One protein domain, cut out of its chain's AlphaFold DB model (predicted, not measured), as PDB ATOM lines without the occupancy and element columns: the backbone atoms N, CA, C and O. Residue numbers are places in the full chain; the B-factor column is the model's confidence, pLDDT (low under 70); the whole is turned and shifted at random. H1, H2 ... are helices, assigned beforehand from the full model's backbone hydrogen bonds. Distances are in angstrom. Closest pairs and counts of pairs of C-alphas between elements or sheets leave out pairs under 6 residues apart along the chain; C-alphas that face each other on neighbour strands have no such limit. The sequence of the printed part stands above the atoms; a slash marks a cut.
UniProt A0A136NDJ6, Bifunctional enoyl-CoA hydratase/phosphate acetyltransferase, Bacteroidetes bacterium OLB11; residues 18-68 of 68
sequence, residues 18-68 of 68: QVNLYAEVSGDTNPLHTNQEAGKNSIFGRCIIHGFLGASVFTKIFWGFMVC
ATOM      1  N   GLN A  18     174.824  48.534   0.279       98.00
ATOM      2  CA  GLN A  18     175.087  49.758  -0.485       98.00
ATOM      3  C   GLN A  18     173.795  50.399  -1.003       98.00
ATOM      4  O   GLN A  18     173.675  51.622  -0.996       98.00
ATOM      5  N   VAL A  19     172.816  49.584  -1.405       98.31
ATOM      6  CA  VAL A  19     171.470  50.054  -1.771       98.31
ATOM      7  C   VAL A  19     170.789  50.694  -0.560       98.31
ATOM      8  O   VAL A  19     170.284  51.810  -0.653       98.31
ATOM      9  N   ASN A  20     170.832  50.039   0.601       98.38
ATOM     10  CA  ASN A  20     170.247  50.565   1.836       98.38
ATOM     11  C   ASN A  20     170.911  51.883   2.261       98.38
ATOM     12  O   ASN A  20     170.216  52.837   2.600       98.38
ATOM     13  N   LEU A  21     172.242  51.962   2.180       98.38
ATOM     14  CA  LEU A  21     172.988  53.183   2.480       98.38
ATOM     15  C   LEU A  21     172.623  54.318   1.516       98.38
ATOM     16  O   LEU A  21     172.483  55.464   1.930       98.38
ATOM     17  N   TYR A  22     172.431  54.018   0.231       98.25
ATOM     18  CA  TYR A  22     171.985  55.027  -0.725       98.25
ATOM     19  C   TYR A  22     170.588  55.555  -0.384       98.25
ATOM     20  O   TYR A  22     170.364  56.761  -0.486       98.25
ATOM     21  N   ALA A  23     169.667  54.694   0.061       98.31
ATOM     22  CA  ALA A  23     168.347  55.122   0.526       98.31
ATOM     23  C   ALA A  23     168.449  56.094   1.717       98.31
ATOM     24  O   ALA A  23     167.755  57.108   1.738       98.31
ATOM     25  N   GLU A  24     169.350  55.822   2.668       98.25
ATOM     26  CA  GLU A  24     169.612  56.695   3.821       98.25
ATOM     27  C   GLU A  24     170.176  58.058   3.397       98.25
ATOM     28  O   GLU A  24     169.682  59.098   3.829       98.25
ATOM     29  N   VAL A  25     171.183  58.067   2.519       98.06
ATOM     30  CA  VAL A  25     171.885  59.299   2.122       98.06
ATOM     31  C   VAL A  25     171.059  60.159   1.162       98.06
ATOM     32  O   VAL A  25     171.083  61.384   1.253       98.06
ATOM     33  N   SER A  26     170.352  59.537   0.217       97.88
ATOM     34  CA  SER A  26     169.579  60.254  -0.807       97.88
ATOM     35  C   SER A  26     168.181  60.666  -0.342       97.88
ATOM     36  O   SER A  26     167.592  61.575  -0.924       97.88
ATOM     37  N   GLY A  27     167.632  59.985   0.668       97.88
ATOM     38  CA  GLY A  27     166.228  60.101   1.065       97.88
ATOM     39  C   GLY A  27     165.253  59.318   0.174       97.88
ATOM     40  O   GLY A  27     164.057  59.290   0.472       97.88
ATOM     41  N   ASP A  28     165.726  58.649  -0.887       97.94
ATOM     42  CA  ASP A  28     164.903  57.750  -1.701       97.94
ATOM     43  C   ASP A  28     164.661  56.427  -0.962       97.94
ATOM     44  O   ASP A  28     165.396  55.440  -1.074       97.94
ATOM     45  N   THR A  29     163.595  56.442  -0.169       97.62
ATOM     46  CA  THR A  29     163.158  55.345   0.700       97.62
ATOM     47  C   THR A  29     162.040  54.511   0.076       97.62
ATOM     48  O   THR A  29     161.288  53.845   0.792       97.62
ATOM     49  N   ASN A  30     161.915  54.512  -1.257       97.75
ATOM     50  CA  ASN A  30     160.941  53.664  -1.936       97.75
ATOM     51  C   ASN A  30     161.142  52.186  -1.525       97.75
ATOM     52  O   ASN A  30     162.239  51.640  -1.695       97.75
ATOM     53  N   PRO A  31     160.099  51.503  -1.013       97.69
ATOM     54  CA  PRO A  31     160.219  50.140  -0.501       97.69
ATOM     55  C   PRO A  31     160.657  49.120  -1.559       97.69
ATOM     56  O   PRO A  31     161.166  48.065  -1.192       97.69
ATOM     57  N   LEU A  32     160.535  49.428  -2.856       97.94
ATOM     58  CA  LEU A  32     161.070  48.582  -3.931       97.94
ATOM     59  C   LEU A  32     162.591  48.374  -3.854       97.94
ATOM     60  O   LEU A  32     163.104  47.423  -4.448       97.94
ATOM     61  N   HIS A  33     163.310  49.238  -3.135       98.19
ATOM     62  CA  HIS A  33     164.761  49.150  -2.996       98.19
ATOM     63  C   HIS A  33     165.209  48.365  -1.760       98.19
ATOM     64  O   HIS A  33     166.267  47.739  -1.784       98.19
ATOM     65  N   THR A  34     164.413  48.365  -0.687       97.62
ATOM     66  CA  THR A  34     164.862  47.912   0.644       97.62
ATOM     67  C   THR A  34     163.954  46.869   1.295       97.62
ATOM     68  O   THR A  34     164.398  46.153   2.191       97.62
ATOM     69  N   ASN A  35     162.704  46.722   0.847       97.94
ATOM     70  CA  ASN A  35     161.739  45.792   1.430       97.94
ATOM     71  C   ASN A  35     161.534  44.570   0.521       97.94
ATOM     72  O   ASN A  35     160.979  44.668  -0.575       97.94
ATOM     73  N   GLN A  36     161.931  43.395   1.016       96.88
ATOM     74  CA  GLN A  36     161.844  42.142   0.261       96.88
ATOM     75  C   GLN A  36     160.413  41.763  -0.137       96.88
ATOM     76  O   GLN A  36     160.211  41.236  -1.227       96.88
ATOM     77  N   GLU A  37     159.422  42.025   0.715       98.06
ATOM     78  CA  GLU A  37     158.019  41.718   0.429       98.06
ATOM     79  C   GLU A  37     157.461  42.644  -0.654       98.06
ATOM     80  O   GLU A  37     156.849  42.175  -1.615       98.06
ATOM     81  N   ALA A  38     157.751  43.945  -0.565       97.56
ATOM     82  CA  ALA A  38     157.386  44.911  -1.597       97.56
ATOM     83  C   ALA A  38     158.045  44.569  -2.942       97.56
ATOM     84  O   ALA A  38     157.374  44.564  -3.974       97.56
ATOM     85  N   GLY A  39     159.334  44.215  -2.931       97.44
ATOM     86  CA  GLY A  39     160.054  43.750  -4.114       97.44
ATOM     87  C   GLY A  39     159.440  42.482  -4.712       97.44
ATOM     88  O   GLY A  39     159.167  42.441  -5.912       97.44
ATOM     89  N   LYS A  40     159.151  41.470  -3.883       98.12
ATOM     90  CA  LYS A  40     158.526  40.202  -4.301       98.12
ATOM     91  C   LYS A  40     157.148  40.402  -4.934       98.12
ATOM     92  O   LYS A  40     156.833  39.737  -5.914       98.12
ATOM     93  N   ASN A  41     156.352  41.315  -4.382       98.12
ATOM     94  CA  ASN A  41     155.003  41.620  -4.864       98.12
ATOM     95  C   ASN A  41     154.991  42.606  -6.044       98.12
ATOM     96  O   ASN A  41     153.937  42.867  -6.621       98.12
ATOM     97  N   SER A  42     156.145  43.166  -6.407       97.62
ATOM     98  CA  SER A  42     156.285  44.030  -7.574       97.62
ATOM     99  C   SER A  42     156.425  43.225  -8.868       97.62
ATOM    100  O   SER A  42     156.739  42.036  -8.858       97.62
ATOM    101  N   ILE A  43     156.312  43.911 -10.008       98.06
ATOM    102  CA  ILE A  43     156.590  43.334 -11.334       98.06
ATOM    103  C   ILE A  43     158.023  42.801 -11.486       98.06
ATOM    104  O   ILE A  43     158.296  42.029 -12.401       98.06
ATOM    105  N   PHE A  44     158.946  43.215 -10.613       97.62
ATOM    106  CA  PHE A  44     160.339  42.781 -10.641       97.62
ATOM    107  C   PHE A  44     160.564  41.472  -9.875       97.62
ATOM    108  O   PHE A  44     161.603  40.838 -10.060       97.62
ATOM    109  N   GLY A  45     159.630  41.070  -9.001       97.94
ATOM    110  CA  GLY A  45     159.714  39.848  -8.191       97.94
ATOM    111  C   GLY A  45     160.832  39.828  -7.137       97.94
ATOM    112  O   GLY A  45     161.038  38.806  -6.483       97.94
ATOM    113  N   ARG A  46     161.571  40.930  -6.969       97.31
ATOM    114  CA  ARG A  46     162.652  41.133  -5.991       97.31
ATOM    115  C   ARG A  46     162.926  42.626  -5.801       97.31
ATOM    116  O   ARG A  46     162.436  43.443  -6.579       97.31
ATOM    117  N   CYS A  47     163.739  42.973  -4.805       98.06
ATOM    118  CA  CYS A  47     164.270  44.330  -4.692       98.06
ATOM    119  C   CYS A  47     165.151  44.678  -5.900       98.06
ATOM    120  O   CYS A  47     165.853  43.821  -6.446       98.06
ATOM    121  N   ILE A  48     165.132  45.951  -6.284       97.94
ATOM    122  CA  ILE A  48     165.978  46.510  -7.345       97.94
ATOM    123  C   ILE A  48     166.785  47.687  -6.803       97.94
ATOM    124  O   ILE A  48     166.380  48.322  -5.835       97.94
ATOM    125  N   ILE A  49     167.915  48.009  -7.428       98.00
ATOM    126  CA  ILE A  49     168.704  49.188  -7.046       98.00
ATOM    127  C   ILE A  49     167.973  50.492  -7.405       98.00
ATOM    128  O   ILE A  49     167.113  50.509  -8.290       98.00
ATOM    129  N   HIS A  50     168.360  51.598  -6.772       98.19
ATOM    130  CA  HIS A  50     167.919  52.939  -7.159       98.19
ATOM    131  C   HIS A  50     168.441  53.310  -8.549       98.19
ATOM    132  O   HIS A  50     169.601  53.049  -8.880       98.19
ATOM    133  N   GLY A  51     167.622  53.993  -9.352       96.94
ATOM    134  CA  GLY A  51     168.024  54.416 -10.699       96.94
ATOM    135  C   GLY A  51     169.262  55.321 -10.688       96.94
ATOM    136  O   GLY A  51     170.212  55.091 -11.437       96.94
ATOM    137  N   PHE A  52     169.301  56.304  -9.783       96.88
ATOM    138  CA  PHE A  52     170.445  57.211  -9.651       96.88
ATOM    139  C   PHE A  52     171.676  56.564  -9.003       96.88
ATOM    140  O   PHE A  52     172.797  56.939  -9.349       96.88
ATOM    141  N   LEU A  53     171.503  55.549  -8.147       96.81
ATOM    142  CA  LEU A  53     172.622  54.711  -7.706       96.81
ATOM    143  C   LEU A  53     173.230  53.984  -8.910       96.81
ATOM    144  O   LEU A  53     174.440  54.043  -9.107       96.81
ATOM    145  N   GLY A  54     172.396  53.397  -9.772       95.69
ATOM    146  CA  GLY A  54     172.837  52.800 -11.033       95.69
ATOM    147  C   GLY A  54     173.584  53.793 -11.929       95.69
ATOM    148  O   GLY A  54     174.662  53.477 -12.420       95.69
ATOM    149  N   ALA A  55     173.080  55.020 -12.085       94.31
ATOM    150  CA  ALA A  55     173.758  56.062 -12.861       94.31
ATOM    151  C   ALA A  55     175.117  56.472 -12.259       94.31
ATOM    152  O   ALA A  55     176.055  56.779 -12.997       94.31
ATOM    153  N   SER A  56     175.257  56.439 -10.929       92.75
ATOM    154  CA  SER A  56     176.493  56.833 -10.240       92.75
ATOM    155  C   SER A  56     177.699  55.957 -10.609       92.75
ATOM    156  O   SER A  56     178.832  56.456 -10.630       92.75
ATOM    157  N   VAL A  57     177.468  54.692 -10.996       92.06
ATOM    158  CA  VAL A  57     178.523  53.747 -11.406       92.06
ATOM    159  C   VAL A  57     179.323  54.254 -12.603       92.06
ATOM    160  O   VAL A  57     180.505  53.936 -12.731       92.06
ATOM    161  N   PHE A  58     178.708  55.086 -13.451       89.69
ATOM    162  CA  PHE A  58     179.369  55.673 -14.610       89.69
ATOM    163  C   PHE A  58     180.659  56.383 -14.206       89.69
ATOM    164  O   PHE A  58     181.695  56.168 -14.825       89.69
ATOM    165  N   THR A  59     180.625  57.163 -13.123       88.19
ATOM    166  CA  THR A  59     181.808  57.900 -12.659       88.19
ATOM    167  C   THR A  59     182.924  56.953 -12.221       88.19
ATOM    168  O   THR A  59     184.080  57.170 -12.568       88.19
ATOM    169  N   LYS A  60     182.587  55.851 -11.542       85.62
ATOM    170  CA  LYS A  60     183.550  54.824 -11.125       85.62
ATOM    171  C   LYS A  60     184.235  54.166 -12.325       85.62
ATOM    172  O   LYS A  60     185.454  54.025 -12.318       85.62
ATOM    173  N   ILE A  61     183.461  53.768 -13.335       87.00
ATOM    174  CA  ILE A  61     183.978  53.050 -14.510       87.00
ATOM    175  C   ILE A  61     184.757  54.003 -15.421       87.00
ATOM    176  O   ILE A  61     185.891  53.718 -15.794       87.00
ATOM    177  N   PHE A  62     184.165  55.149 -15.756       85.00
ATOM    178  CA  PHE A  62     184.730  56.098 -16.710       85.00
ATOM    179  C   PHE A  62     186.027  56.728 -16.198       85.00
ATOM    180  O   PHE A  62     187.030  56.745 -16.909       85.00
ATOM    181  N   TRP A  63     186.042  57.193 -14.945       78.12
ATOM    182  CA  TRP A  63     187.264  57.756 -14.375       78.12
ATOM    183  C   TRP A  63     188.294  56.679 -14.067       78.12
ATOM    184  O   TRP A  63     189.464  56.909 -14.340       78.12
ATOM    185  N   GLY A  64     187.878  55.499 -13.590       72.31
ATOM    186  CA  GLY A  64     188.783  54.368 -13.373       72.31
ATOM    187  C   GLY A  64     189.568  53.981 -14.629       72.31
ATOM    188  O   GLY A  64     190.741  53.647 -14.531       72.31
ATOM    189  N   PHE A  65     188.959  54.103 -15.808       71.00
ATOM    190  CA  PHE A  65     189.641  53.913 -17.085       71.00
ATOM    191  C   PHE A  65     190.598  55.057 -17.458       71.00
ATOM    192  O   PHE A  65     191.652  54.805 -18.024       71.00
ATOM    193  N   MET A  66     190.249  56.314 -17.170       66.31
ATOM    194  CA  MET A  66     191.061  57.476 -17.567       66.31
ATOM    195  C   MET A  66     192.290  57.732 -16.684       66.31
ATOM    196  O   MET A  66     193.182  58.465 -17.111       66.31
ATOM    197  N   VAL A  67     192.330  57.192 -15.460       59.00
ATOM    198  CA  VAL A  67     193.474  57.338 -14.536       59.00
ATOM    199  C   VAL A  67     194.410  56.120 -14.487       59.00
ATOM    200  O   VAL A  67     195.384  56.150 -13.734       59.00
ATOM    201  N   CYS A  68     194.142  55.075 -15.274       49.09
ATOM    202  CA  CYS A  68     195.013  53.907 -15.453       49.09
ATOM    203  C   CYS A  68     195.656  53.912 -16.845       49.09
ATOM    204  O   CYS A  68     196.819  53.463 -16.941       49.09
TER     205      CYS A  68
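This is residues 18 to 68 of the 68 residues of the protein "Bifunctional enoyl-CoA hydratase/phosphate acetyltransferase" of Bacteroidetes bacterium OLB11 (UniProt A0A136NDJ6). A small head of three short helices, H1, H2 and H3, has one long helix, H4, running out of it as an arm: residues 55 to 68, of which 55 to 66 belong to H4, stand free and stick out from the body. In the head H1 packs beside H2 and H2 meets H3 at a corner, while the stretch of residues 42 to 50 leads back from H3 to the root of the arm, close to H1. The printed part has 51 residues, with four named helices in the order H1, H2, H3, H4 and no named strand, and its class is all helix. The whole is loose, with a radius of gyration of the C-alphas of 13.5 A, and spans 43 by 21 by 12 A, the arm making much of the length.

The printed part begins with H1, residues 18 to 26, whose first C-alpha, that of Gln 18, is at (175.087, 49.758, -0.485). From its first to its last C-alpha H1 measures 11.9 A. Residues 27 to 30 form a tight link to H2, residues 31 to 34, which measures 5.3 A from first to last C-alpha. After one residue, Asn 35, comes H3, residues 36 to 41, 8.6 A long by the same measure. It ends at C-alpha 41, at (155.003, 41.620, -4.864). Residues 42 to 50 are a short link, not a tight one, to H4, residues 51 to 66. H4 is the longest helix, with 16 residues and 24.2 A from first to last C-alpha. It begins at C-alpha 51, at (168.024, 54.416, -10.699), and ends at C-alpha 66, at (191.061, 57.476, -17.567). Residues 67 and 68 follow it, and Cys 68 is the chain's last residue.

H1 and H2 touch, with 5 pairs of C-alphas within 8 A; the closest are those of Asn 20 and Thr 34, 6.1 A apart. Their centres are 10.4 A apart. H2 and H3 touch only at the corner by their tight link, and their closest C-alphas, those of Leu 32 and Gly 39, are 4.9 A apart. H1 and H3 are apart. H4 touches no helix, but it is near H1: the two are close but not clearly touching, with 2 pairs of C-alphas within 8 A. The closest C-alphas of H1 and H4 are those of Tyr 22 and Leu 53, 7.0 A apart. The lines of H1 and H4 are about perpendicular, at 73 degrees, and their centres are 16.3 A apart. H4 is apart from H2 and also from H3, which it follows in the chain. In H1 and H3 every O i to N i+4 pair is within hydrogen-bond range; in H4 8 of 12 are, and H2, with 4 residues, is too short for such a pair but has its one O i to N i+3 pair within range.

The outline is a rod, but only just, and the two C-alphas farthest apart, those of Asn 41 and Cys 68, are 43.2 A apart. Without the residues that stand free, the body has 37 residues, spans 25 by 16 by 13 A and has a radius of gyration of 9.2 A. The printed part has no cut, and none of its links between helices is long. The mean pLDDT of the printed part is 92.7, and that of H4 is 87. Residues 66 to 68 are under 70, where the model's confidence is low.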